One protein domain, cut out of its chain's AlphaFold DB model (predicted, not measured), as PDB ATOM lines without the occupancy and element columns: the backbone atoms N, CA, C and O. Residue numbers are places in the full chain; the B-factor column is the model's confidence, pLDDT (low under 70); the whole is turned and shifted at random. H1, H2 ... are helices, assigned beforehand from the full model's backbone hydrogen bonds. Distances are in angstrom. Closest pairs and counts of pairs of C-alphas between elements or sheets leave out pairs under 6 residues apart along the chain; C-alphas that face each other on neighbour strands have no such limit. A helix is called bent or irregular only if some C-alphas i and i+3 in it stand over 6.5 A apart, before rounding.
ATOM      1  N   GLY A 365     243.088 285.587 457.570       55.44
ATOM      2  CA  GLY A 365     243.721 286.239 456.421       55.44
ATOM      3  C   GLY A 365     244.408 285.262 455.454       55.44
ATOM      4  O   GLY A 365     244.577 285.611 454.291       55.44
ATOM      5  N   ASP A 366     244.750 284.045 455.895       56.72
ATOM      6  CA  ASP A 366     245.568 283.106 455.114       56.72
ATOM      7  C   ASP A 366     244.785 282.480 453.950       56.72
ATOM      8  O   ASP A 366     243.633 282.049 454.094       56.72
ATOM      9  N   ILE A 367     245.423 282.392 452.782       67.06
ATOM     10  CA  ILE A 367     244.766 282.015 451.527       67.06
ATOM     11  C   ILE A 367     245.217 280.614 451.127       67.06
ATOM     12  O   ILE A 367     246.162 280.441 450.367       67.06
ATOM     13  N   ALA A 368     244.548 279.605 451.695       68.88
ATOM     14  CA  ALA A 368     244.896 278.189 451.515       68.88
ATOM     15  C   ALA A 368     246.389 277.896 451.795       68.88
ATOM     16  O   ALA A 368     247.033 277.152 451.064       68.88
ATOM     17  N   GLY A 369     246.936 278.527 452.840       74.56
ATOM     18  CA  GLY A 369     248.353 278.447 453.207       74.56
ATOM     19  C   GLY A 369     249.231 279.550 452.610       74.56
ATOM     20  O   GLY A 369     250.327 279.749 453.112       74.56
ATOM     21  N   TYR A 370     248.781 280.310 451.602       81.19
ATOM     22  CA  TYR A 370     249.525 281.483 451.126       81.19
ATOM     23  C   TYR A 370     249.437 282.632 452.136       81.19
ATOM     24  O   TYR A 370     248.346 282.969 452.611       81.19
ATOM     25  N   MET A 371     250.579 283.256 452.420       80.31
ATOM     26  CA  MET A 371     250.751 284.397 453.315       80.31
ATOM     27  C   MET A 371     251.128 285.646 452.498       80.31
ATOM     28  O   MET A 371     252.310 285.876 452.234       80.31
ATOM     29  N   PRO A 372     250.163 286.515 452.126       77.62
ATOM     30  CA  PRO A 372     250.396 287.604 451.169       77.62
ATOM     31  C   PRO A 372     251.509 288.596 451.539       77.62
ATOM     32  O   PRO A 372     252.110 289.180 450.650       77.62
ATOM     33  N   LYS A 373     251.806 288.777 452.835       81.31
ATOM     34  CA  LYS A 373     252.904 289.645 453.308       81.31
ATOM     35  C   LYS A 373     254.297 289.006 453.228       81.31
ATOM     36  O   LYS A 373     255.275 289.737 453.309       81.31
ATOM     37  N   ARG A 374     254.382 287.675 453.119       82.62
ATOM     38  CA  ARG A 374     255.632 286.920 452.906       82.62
ATOM     39  C   ARG A 374     255.860 286.604 451.421       82.62
ATOM     40  O   ARG A 374     256.953 286.190 451.069       82.62
ATOM     41  N   GLN A 375     254.840 286.811 450.577       81.19
ATOM     42  CA  GLN A 375     254.819 286.418 449.159       81.19
ATOM     43  C   GLN A 375     255.065 284.907 448.966       81.19
ATOM     44  O   GLN A 375     255.647 284.462 447.981       81.19
ATOM     45  N   ASP A 376     254.622 284.108 449.945       82.31
ATOM     46  CA  ASP A 376     254.999 282.701 450.063       82.31
ATOM     47  C   ASP A 376     253.925 281.848 450.758       82.31
ATOM     48  O   ASP A 376     253.041 282.373 451.442       82.31
ATOM     49  N   TYR A 377     254.015 280.528 450.612       82.44
ATOM     50  CA  TYR A 377     253.195 279.540 451.311       82.44
ATOM     51  C   TYR A 377     253.764 279.185 452.692       82.44
ATOM     52  O   TYR A 377     254.952 279.351 452.950       82.44
ATOM     53  N   ASP A 378     252.904 278.714 453.599       79.31
ATOM     54  CA  ASP A 378     253.257 278.184 454.934       79.31
ATOM     55  C   ASP A 378     253.448 276.656 454.939       79.31
ATOM     56  O   ASP A 378     254.103 276.111 455.818       79.31
ATOM     57  N   VAL A 379     252.906 275.985 453.919       80.62
ATOM     58  CA  VAL A 379     253.190 274.601 453.512       80.62
ATOM     59  C   VAL A 379     253.148 274.614 451.985       80.62
ATOM     60  O   VAL A 379     252.150 275.065 451.419       80.62
ATOM     61  N   GLU A 380     254.209 274.178 451.306       80.69
ATOM     62  CA  GLU A 380     254.310 274.313 449.846       80.69
ATOM     63  C   GLU A 380     253.310 273.375 449.138       80.69
ATOM     64  O   GLU A 380     253.428 272.151 449.235       80.69
ATOM     65  N   PRO A 381     252.332 273.886 448.362       74.69
ATOM     66  CA  PRO A 381     251.312 273.057 447.711       74.69
ATOM     67  C   PRO A 381     251.855 272.258 446.512       74.69
ATOM     68  O   PRO A 381     251.088 271.634 445.775       74.69
ATOM     69  N   PHE A 382     253.169 272.299 446.274       77.31
ATOM     70  CA  PHE A 382     253.860 271.504 445.271       77.31
ATOM     71  C   PHE A 382     255.172 270.956 445.826       77.31
ATOM     72  O   PHE A 382     256.099 271.720 446.095       77.31
ATOM     73  N   GLN A 383     255.238 269.627 445.953       79.56
ATOM     74  CA  GLN A 383     256.412 268.900 446.436       79.56
ATOM     75  C   GLN A 383     256.969 269.507 447.737       79.56
ATOM     76  O   GLN A 383     258.138 269.877 447.794       79.56
ATOM     77  N   ASN A 384     256.128 269.649 448.770       83.12
ATOM     78  CA  ASN A 384     256.551 270.115 450.100       83.12
ATOM     79  C   ASN A 384     257.781 269.339 450.596       83.12
ATOM     80  O   ASN A 384     258.790 269.917 450.979       83.12
ATOM     81  N   ASP A 385     257.716 268.018 450.464       83.56
ATOM     82  CA  ASP A 385     258.696 267.084 451.014       83.56
ATOM     83  C   ASP A 385     259.976 266.985 450.154       83.56
ATOM     84  O   ASP A 385     260.862 266.187 450.446       83.56
ATOM     85  N   ALA A 386     260.102 267.804 449.100       84.12
ATOM     86  CA  ALA A 386     261.281 267.864 448.235       84.12
ATOM     87  C   ALA A 386     262.570 268.206 448.991       84.12
ATOM     88  O   ALA A 386     263.630 267.680 448.665       84.12
ATOM     89  N   GLU A 387     262.482 269.066 450.005       85.62
ATOM     90  CA  GLU A 387     263.635 269.459 450.820       85.62
ATOM     91  C   GLU A 387     264.159 268.291 451.671       85.62
ATOM     92  O   GLU A 387     265.362 268.199 451.899       85.62
ATOM     93  N   LEU A 388     263.305 267.325 452.040       86.81
ATOM     94  CA  LEU A 388     263.726 266.105 452.743       86.81
ATOM     95  C   LEU A 388     264.591 265.186 451.865       86.81
ATOM     96  O   LEU A 388     265.376 264.407 452.392       86.81
ATOM     97  N   LEU A 389     264.488 265.288 450.535       82.38
ATOM     98  CA  LEU A 389     265.323 264.525 449.595       82.38
ATOM     99  C   LEU A 389     266.745 265.101 449.451       82.38
ATOM    100  O   LEU A 389     267.582 264.483 448.794       82.38
ATOM    101  N   ILE A 390     267.009 266.281 450.025       89.06
ATOM    102  CA  ILE A 390     268.295 266.995 449.944       89.06
ATOM    103  C   ILE A 390     268.876 267.318 451.330       89.06
ATOM    104  O   ILE A 390     270.087 267.471 451.438       89.06
ATOM    105  N   ALA A 391     268.064 267.363 452.391       87.75
ATOM    106  CA  ALA A 391     268.498 267.693 453.754       87.75
ATOM    107  C   ALA A 391     269.714 266.877 454.246       87.75
ATOM    108  O   ALA A 391     270.611 267.439 454.868       87.75
ATOM    109  N   ASP A 392     269.765 265.585 453.908       85.44
ATOM    110  CA  ASP A 392     270.865 264.674 454.258       85.44
ATOM    111  C   ASP A 392     271.827 264.396 453.077       85.44
ATOM    112  O   ASP A 392     272.646 263.476 453.130       85.44
ATOM    113  N   MET A 393     271.739 265.165 451.982       87.19
ATOM    114  CA  MET A 393     272.567 264.975 450.789       87.19
ATOM    115  C   MET A 393     273.831 265.841 450.833       87.19
ATOM    116  O   MET A 393     273.817 267.030 450.523       87.19
ATOM    117  N   TYR A 394     274.958 265.195 451.117       87.25
ATOM    118  CA  TYR A 394     276.287 265.802 451.071       87.25
ATOM    119  C   TYR A 394     277.046 265.281 449.850       87.25
ATOM    120  O   TYR A 394     277.026 264.077 449.590       87.25
ATOM    121  N   ILE A 395     277.715 266.170 449.110       88.81
ATOM    122  CA  ILE A 395     278.693 265.789 448.082       88.81
ATOM    123  C   ILE A 395     280.079 265.861 448.728       88.81
ATOM    124  O   ILE A 395     280.474 266.927 449.199       88.81
ATOM    125  N   THR A 396     280.798 264.743 448.767       90.69
ATOM    126  CA  THR A 396     282.159 264.647 449.324       90.69
ATOM    127  C   THR A 396     283.181 264.455 448.205       90.69
ATOM    128  O   THR A 396     282.829 264.150 447.065       90.69
ATOM    129  N   ASP A 397     284.472 264.597 448.495       86.69
ATOM    130  CA  ASP A 397     285.530 264.244 447.532       86.69
ATOM    131  C   ASP A 397     285.779 262.724 447.454       86.69
ATOM    132  O   ASP A 397     286.438 262.248 446.535       86.69
ATOM    133  N   GLU A 398     285.184 261.962 448.378       89.12
ATOM    134  CA  GLU A 398     285.221 260.496 448.448       89.12
ATOM    135  C   GLU A 398     284.119 259.837 447.592       89.12
ATOM    136  O   GLU A 398     284.261 258.675 447.215       89.12
ATOM    137  N   ASP A 399     283.050 260.573 447.250       90.81
ATOM    138  CA  ASP A 399     281.966 260.100 446.377       90.81
ATOM    139  C   ASP A 399     282.487 259.617 445.017       90.81
ATOM    140  O   ASP A 399     283.184 260.356 444.301       90.81
ATOM    141  N   THR A 400     282.038 258.431 444.598       94.12
ATOM    142  CA  THR A 400     282.294 257.926 443.246       94.12
ATOM    143  C   THR A 400     281.680 258.841 442.181       94.12
ATOM    144  O   THR A 400     280.756 259.618 442.433       94.12
ATOM    145  N   ALA A 401     282.172 258.742 440.942       92.12
ATOM    146  CA  ALA A 401     281.638 259.522 439.825       92.12
ATOM    147  C   ALA A 401     280.133 259.269 439.585       92.12
ATOM    148  O   ALA A 401     279.408 260.194 439.226       92.12
ATOM    149  N   GLU A 402     279.661 258.043 439.831       89.56
ATOM    150  CA  GLU A 402     278.258 257.644 439.665       89.56
ATOM    151  C   GLU A 402     277.364 258.206 440.781       89.56
ATOM    152  O   GLU A 402     276.295 258.748 440.499       89.56
ATOM    153  N   GLU A 403     277.817 258.167 442.038       89.25
ATOM    154  CA  GLU A 403     277.110 258.796 443.164       89.25
ATOM    155  C   GLU A 403     277.051 260.320 443.011       89.25
ATOM    156  O   GLU A 403     276.021 260.933 443.297       89.25
ATOM    157  N   ARG A 404     278.128 260.935 442.512       91.81
ATOM    158  CA  ARG A 404     278.198 262.378 442.255       91.81
ATOM    159  C   ARG A 404     277.236 262.804 441.144       91.81
ATOM    160  O   ARG A 404     276.495 263.763 441.338       91.81
ATOM    161  N   GLU A 405     277.188 262.072 440.030       92.62
ATOM    162  CA  GLU A 405     276.196 262.281 438.962       92.62
ATOM    163  C   GLU A 405     274.765 262.105 439.494       92.62
ATOM    164  O   GLU A 405     273.916 262.966 439.270       92.62
ATOM    165  N   LEU A 406     274.487 261.051 440.273       89.62
ATOM    166  CA  LEU A 406     273.160 260.825 440.859       89.62
ATOM    167  C   LEU A 406     272.724 261.979 441.780       89.62
ATOM    168  O   LEU A 406     271.593 262.456 441.671       89.62
ATOM    169  N   LYS A 407     273.618 262.467 442.650       92.88
ATOM    170  CA  LYS A 407     273.364 263.635 443.513       92.88
ATOM    171  C   LYS A 407     273.089 264.891 442.680       92.88
ATOM    172  O   LYS A 407     272.109 265.589 442.939       92.88
ATOM    173  N   LEU A 408     273.873 265.135 441.625       90.94
ATOM    174  CA  LEU A 408     273.638 266.237 440.685       90.94
ATOM    175  C   LEU A 408     272.265 266.132 439.998       90.94
ATOM    176  O   LEU A 408     271.554 267.133 439.939       90.94
ATOM    177  N   ARG A 409     271.819 264.939 439.575       88.94
ATOM    178  CA  ARG A 409     270.468 264.741 439.004       88.94
ATOM    179  C   ARG A 409     269.339 265.032 439.990       88.94
ATOM    180  O   ARG A 409     268.317 265.589 439.596       88.94
ATOM    181  N   ILE A 410     269.500 264.700 441.270       89.81
ATOM    182  CA  ILE A 410     268.491 265.031 442.290       89.81
ATOM    183  C   ILE A 410     268.441 266.557 442.514       89.81
ATOM    184  O   ILE A 410     267.353 267.124 442.637       89.81
ATOM    185  N   LEU A 411     269.590 267.242 442.473       90.12
ATOM    186  CA  LEU A 411     269.665 268.707 442.530       90.12
ATOM    187  C   LEU A 411     269.065 269.387 441.281       90.12
ATOM    188  O   LEU A 411     268.352 270.379 441.426       90.12
ATOM    189  N   GLU A 412     269.266 268.841 440.075       89.06
ATOM    190  CA  GLU A 412     268.577 269.291 438.853       89.06
ATOM    191  C   GLU A 412     267.049 269.206 439.021       89.06
ATOM    192  O   GLU A 412     266.343 270.198 438.818       89.06
ATOM    193  N   ILE A 413     266.534 268.053 439.466       87.06
ATOM    194  CA  ILE A 413     265.097 267.813 439.695       87.06
ATOM    195  C   ILE A 413     264.523 268.792 440.735       87.06
ATOM    196  O   ILE A 413     263.423 269.320 440.552       87.06
ATOM    197  N   TYR A 414     265.273 269.090 441.797       89.50
ATOM    198  CA  TYR A 414     264.878 270.089 442.788       89.50
ATOM    199  C   TYR A 414     264.897 271.517 442.238       89.50
ATOM    200  O   TYR A 414     263.964 272.274 442.508       89.50
ATOM    201  N   SER A 415     265.885 271.882 441.415       88.81
ATOM    202  CA  SER A 415     265.912 273.194 440.757       88.81
ATOM    203  C   SER A 415     264.672 273.399 439.876       88.81
ATOM    204  O   SER A 415     264.018 274.435 439.976       88.81
ATOM    205  N   PHE A 416     264.248 272.367 439.137       86.12
ATOM    206  CA  PHE A 416     262.997 272.351 438.373       86.12
ATOM    207  C   PHE A 416     261.751 272.522 439.270       86.12
ATOM    208  O   PHE A 416     260.812 273.238 438.906       86.12
ATOM    209  N   TRP A 417     261.729 271.920 440.466       86.75
ATOM    210  CA  TRP A 417     260.640 272.124 441.431       86.75
ATOM    211  C   TRP A 417     260.634 273.531 442.047       86.75
ATOM    212  O   TRP A 417     259.549 274.092 442.213       86.75
ATOM    213  N   LEU A 418     261.793 274.129 442.342       86.00
ATOM    214  CA  LEU A 418     261.903 275.530 442.777       86.00
ATOM    215  C   LEU A 418     261.396 276.496 441.699       86.00
ATOM    216  O   LEU A 418     260.662 277.439 442.000       86.00
ATOM    217  N   ASP A 419     261.721 276.218 440.442       85.81
ATOM    218  CA  ASP A 419     261.244 276.948 439.272       85.81
ATOM    219  C   ASP A 419     259.709 276.895 439.158       85.81
ATOM    220  O   ASP A 419     259.044 277.915 438.970       85.81
ATOM    221  N   GLU A 420     259.116 275.709 439.314       82.25
ATOM    222  CA  GLU A 420     257.663 275.500 439.259       82.25
ATOM    223  C   GLU A 420     256.924 276.066 440.488       82.25
ATOM    224  O   GLU A 420     255.830 276.619 440.342       82.25
ATOM    225  N   ARG A 421     257.521 276.011 441.689       86.06
ATOM    226  CA  ARG A 421     257.038 276.738 442.881       86.06
ATOM    227  C   ARG A 421     257.029 278.246 442.618       86.06
ATOM    228  O   ARG A 421     256.003 278.893 442.822       86.06
ATOM    229  N   SER A 422     258.124 278.794 442.091       85.25
ATOM    230  CA  SER A 422     258.262 280.224 441.769       85.25
ATOM    231  C   SER A 422     257.210 280.676 440.752       85.25
ATOM    232  O   SER A 422     256.451 281.608 441.024       85.25
ATOM    233  N   LYS A 423     257.056 279.943 439.638       82.12
ATOM    234  CA  LYS A 423     256.015 280.178 438.615       82.12
ATOM    235  C   LYS A 423     254.604 280.204 439.225       82.12
ATOM    236  O   LYS A 423     253.792 281.056 438.861       82.12
ATOM    237  N   ARG A 424     254.301 279.319 440.186       81.19
ATOM    238  CA  ARG A 424     253.002 279.285 440.889       81.19
ATOM    239  C   ARG A 424     252.792 280.483 441.815       81.19
ATOM    240  O   ARG A 424     251.708 281.064 441.773       81.19
ATOM    241  N   LYS A 425     253.807 280.886 442.590       84.56
ATOM    242  CA  LYS A 425     253.755 282.091 443.442       84.56
ATOM    243  C   LYS A 425     253.476 283.330 442.579       84.56
ATOM    244  O   LYS A 425     252.466 283.999 442.785       84.56
ATOM    245  N   THR A 426     254.227 283.521 441.490       82.75
ATOM    246  CA  THR A 426     254.002 284.610 440.519       82.75
ATOM    247  C   THR A 426     252.572 284.648 439.949       82.75
ATOM    248  O   THR A 426     252.009 285.729 439.781       82.75
ATOM    249  N   VAL A 427     251.932 283.498 439.687       79.12
ATOM    250  CA  VAL A 427     250.529 283.442 439.214       79.12
ATOM    251  C   VAL A 427     249.522 283.906 440.275       79.12
ATOM    252  O   VAL A 427     248.530 284.554 439.925       79.12
ATOM    253  N   VAL A 428     249.756 283.605 441.557       80.00
ATOM    254  CA  VAL A 428     248.908 284.065 442.677       80.00
ATOM    255  C   VAL A 428     248.966 285.588 442.816       80.00
ATOM    256  O   VAL A 428     247.936 286.236 443.028       80.00
ATOM    257  N   GLU A 429     250.153 286.160 442.634       78.81
ATOM    258  CA  GLU A 429     250.405 287.596 442.739       78.81
ATOM    259  C   GLU A 429     249.864 288.382 441.547       78.81
ATOM    260  O   GLU A 429     249.041 289.279 441.734       78.81
ATOM    261  N   GLN A 430     250.252 288.015 440.317       76.50
ATOM    262  CA  GLN A 430     249.882 288.740 439.091       76.50
ATOM    263  C   GLN A 430     248.364 288.846 438.878       76.50
ATOM    264  O   GLN A 430     247.900 289.757 438.196       76.50
ATOM    265  N   ARG A 431     247.579 287.926 439.454       72.44
ATOM    266  CA  ARG A 431     246.107 287.890 439.345       72.44
ATOM    267  C   ARG A 431     245.385 288.441 440.581       72.44
ATOM    268  O   ARG A 431     244.150 288.460 440.633       72.44
ATOM    269  N   GLY A 432     246.132 288.889 441.593       72.31
ATOM    270  CA  GLY A 432     245.570 289.403 442.839       72.31
ATOM    271  C   GLY A 432     244.705 288.367 443.559       72.31
ATOM    272  O   GLY A 432     243.628 288.704 444.056       72.31
ATOM    273  N   PHE A 433     245.142 287.102 443.599       73.62
ATOM    274  CA  PHE A 433     244.540 286.078 444.465       73.62
ATOM    275  C   PHE A 433     244.969 286.240 445.939       73.62
ATOM    276  O   PHE A 433     244.490 285.514 446.804       73.62
ATOM    277  N   THR A 434     245.805 287.242 446.220       73.81
ATOM    278  CA  THR A 434     246.275 287.712 447.532       73.81
ATOM    279  C   THR A 434     245.206 288.373 448.412       73.81
ATOM    280  O   THR A 434     245.450 288.573 449.600       73.81
ATOM    281  N   ASP A 435     244.020 288.676 447.875       75.38
ATOM    282  CA  ASP A 435     242.863 289.178 448.626       75.38
ATOM    283  C   ASP A 435     241.648 288.259 448.402       75.38
ATOM    284  O   ASP A 435     240.922 288.371 447.408       75.38
ATOM    285  N   LEU A 436     241.418 287.327 449.338       70.88
ATOM    286  CA  LEU A 436     240.259 286.427 449.310       70.88
ATOM    287  C   LEU A 436     238.911 287.168 449.393       70.88
ATOM    288  O   LEU A 436     238.018 286.809 448.621       70.88
ATOM    289  N   PRO A 437     238.700 288.143 450.299       79.06
ATOM    290  CA  PRO A 437     237.518 289.003 450.286       79.06
ATOM    291  C   PRO A 437     237.220 289.631 448.917       79.06
ATOM    292  O   PRO A 437     236.123 289.421 448.392       79.06
ATOM    293  N   ALA A 438     238.177 290.321 448.292       77.75
ATOM    294  CA  ALA A 438     237.984 290.973 446.997       77.75
ATOM    295  C   ALA A 438     237.878 289.975 445.835       77.75
ATOM    296  O   ALA A 438     237.121 290.209 444.894       77.75
ATOM    297  N   ALA A 439     238.581 288.839 445.873       74.00
ATOM    298  CA  ALA A 439     238.411 287.763 444.891       74.00
ATOM    299  C   ALA A 439     237.010 287.130 444.981       74.00
ATOM    300  O   ALA A 439     236.353 286.921 443.962       74.00
ATOM    301  N   ARG A 440     236.499 286.895 446.198       79.44
ATOM    302  CA  ARG A 440     235.128 286.408 446.433       79.44
ATOM    303  C   ARG A 440     234.072 287.452 446.072       79.44
ATOM    304  O   ARG A 440     233.002 287.068 445.612       79.44
ATOM    305  N   ALA A 441     234.352 288.743 446.253       81.50
ATOM    306  CA  ALA A 441     233.483 289.825 445.793       81.50
ATOM    307  C   ALA A 441     233.427 289.877 444.257       81.50
ATOM    308  O   ALA A 441     232.333 289.823 443.702       81.50
ATOM    309  N   ARG A 442     234.584 289.858 443.574       78.00
ATOM    310  CA  ARG A 442     234.690 289.754 442.104       78.00
ATOM    311  C   ARG A 442     233.920 288.542 441.568       78.00
ATOM    312  O   ARG A 442     233.066 288.693 440.704       78.00
ATOM    313  N   GLU A 443     234.142 287.349 442.120       78.75
ATOM    314  CA  GLU A 443     233.455 286.120 441.687       78.75
ATOM    315  C   GLU A 443     231.938 286.141 441.968       78.75
ATOM    316  O   GLU A 443     231.158 285.536 441.232       78.75
ATOM    317  N   ARG A 444     231.484 286.866 443.001       83.81
ATOM    318  CA  ARG A 444     230.051 287.102 443.254       83.81
ATOM    319  C   ARG A 444     229.447 288.134 442.303       83.81
ATOM    320  O   ARG A 444     228.302 287.938 441.915       83.81
ATOM    321  N   ALA A 445     230.188 289.168 441.914       84.81
ATOM    322  CA  ALA A 445     229.732 290.186 440.967       84.81
ATOM    323  C   ALA A 445     229.556 289.637 439.539       84.81
ATOM    324  O   ALA A 445     228.645 290.068 438.840       84.81
ATOM    325  N   LYS A 446     230.377 288.657 439.134       83.94
ATOM    326  CA  LYS A 446     230.283 287.994 437.822       83.94
ATOM    327  C   LYS A 446     228.906 287.384 437.541       83.94
ATOM    328  O   LYS A 446     228.318 286.765 438.434       83.94
TER     329      LYS A 446
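What this domain is: This is residues 365 to 446 of the 812 residues of the protein "Similar to transcriptional adaptor like protein" of Cyanidioschyzon merolae (strain 10D) (UniProt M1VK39). A winding stretch, residues 365 to 383, leads through short helix H1 and a long link to one long helix, H2, which folds back loosely beside H1 and makes most of the length; short H3 follows at the far end, where residues 440 to 446 stick out. The printed part has 82 residues, with three named helices, H1, H2, H3, and no named strand: all helix. It is an extended rod, radius of gyration of the C-alphas 18.2 A, spanning 62 by 19 by 15 A.

How they stand to each other: Residues 370 to 371 pair with 376 to 377, antiparallel. H1, residues 384 to 389, is close to but not clearly touching H2, residues 401 to 430; their closest C-alphas, of Ala 386 and Tyr 414, are 6.9 A apart. They run opposite ways at a shallow tilt of 18 degrees. H3, residues 436 to 445, is apart from both. Every O i to N i+4 pair is within hydrogen-bond range in H2 and H3; H1 has 0 of 2, but 2 of 3 O i to N i+3 pairs.

Where its parts are: H1 spans 10.4 A from C-alpha 384 at (256.551, 270.115, 450.100) and is irregular: C-alphas 384 and 387 are 7.2 A apart. H2 spans 43.2 A; H3 spans 13.9 A, to C-alpha 445 at (229.732, 290.186, 440.967).

The domain as a whole: The farthest C-alphas, of Glu 398 and Ala 445, are 63.4 A apart. The printed part has no cut; link H1 to H2 is long, H2 to H3 tight. Residues 365 to 368 have pLDDT under 70.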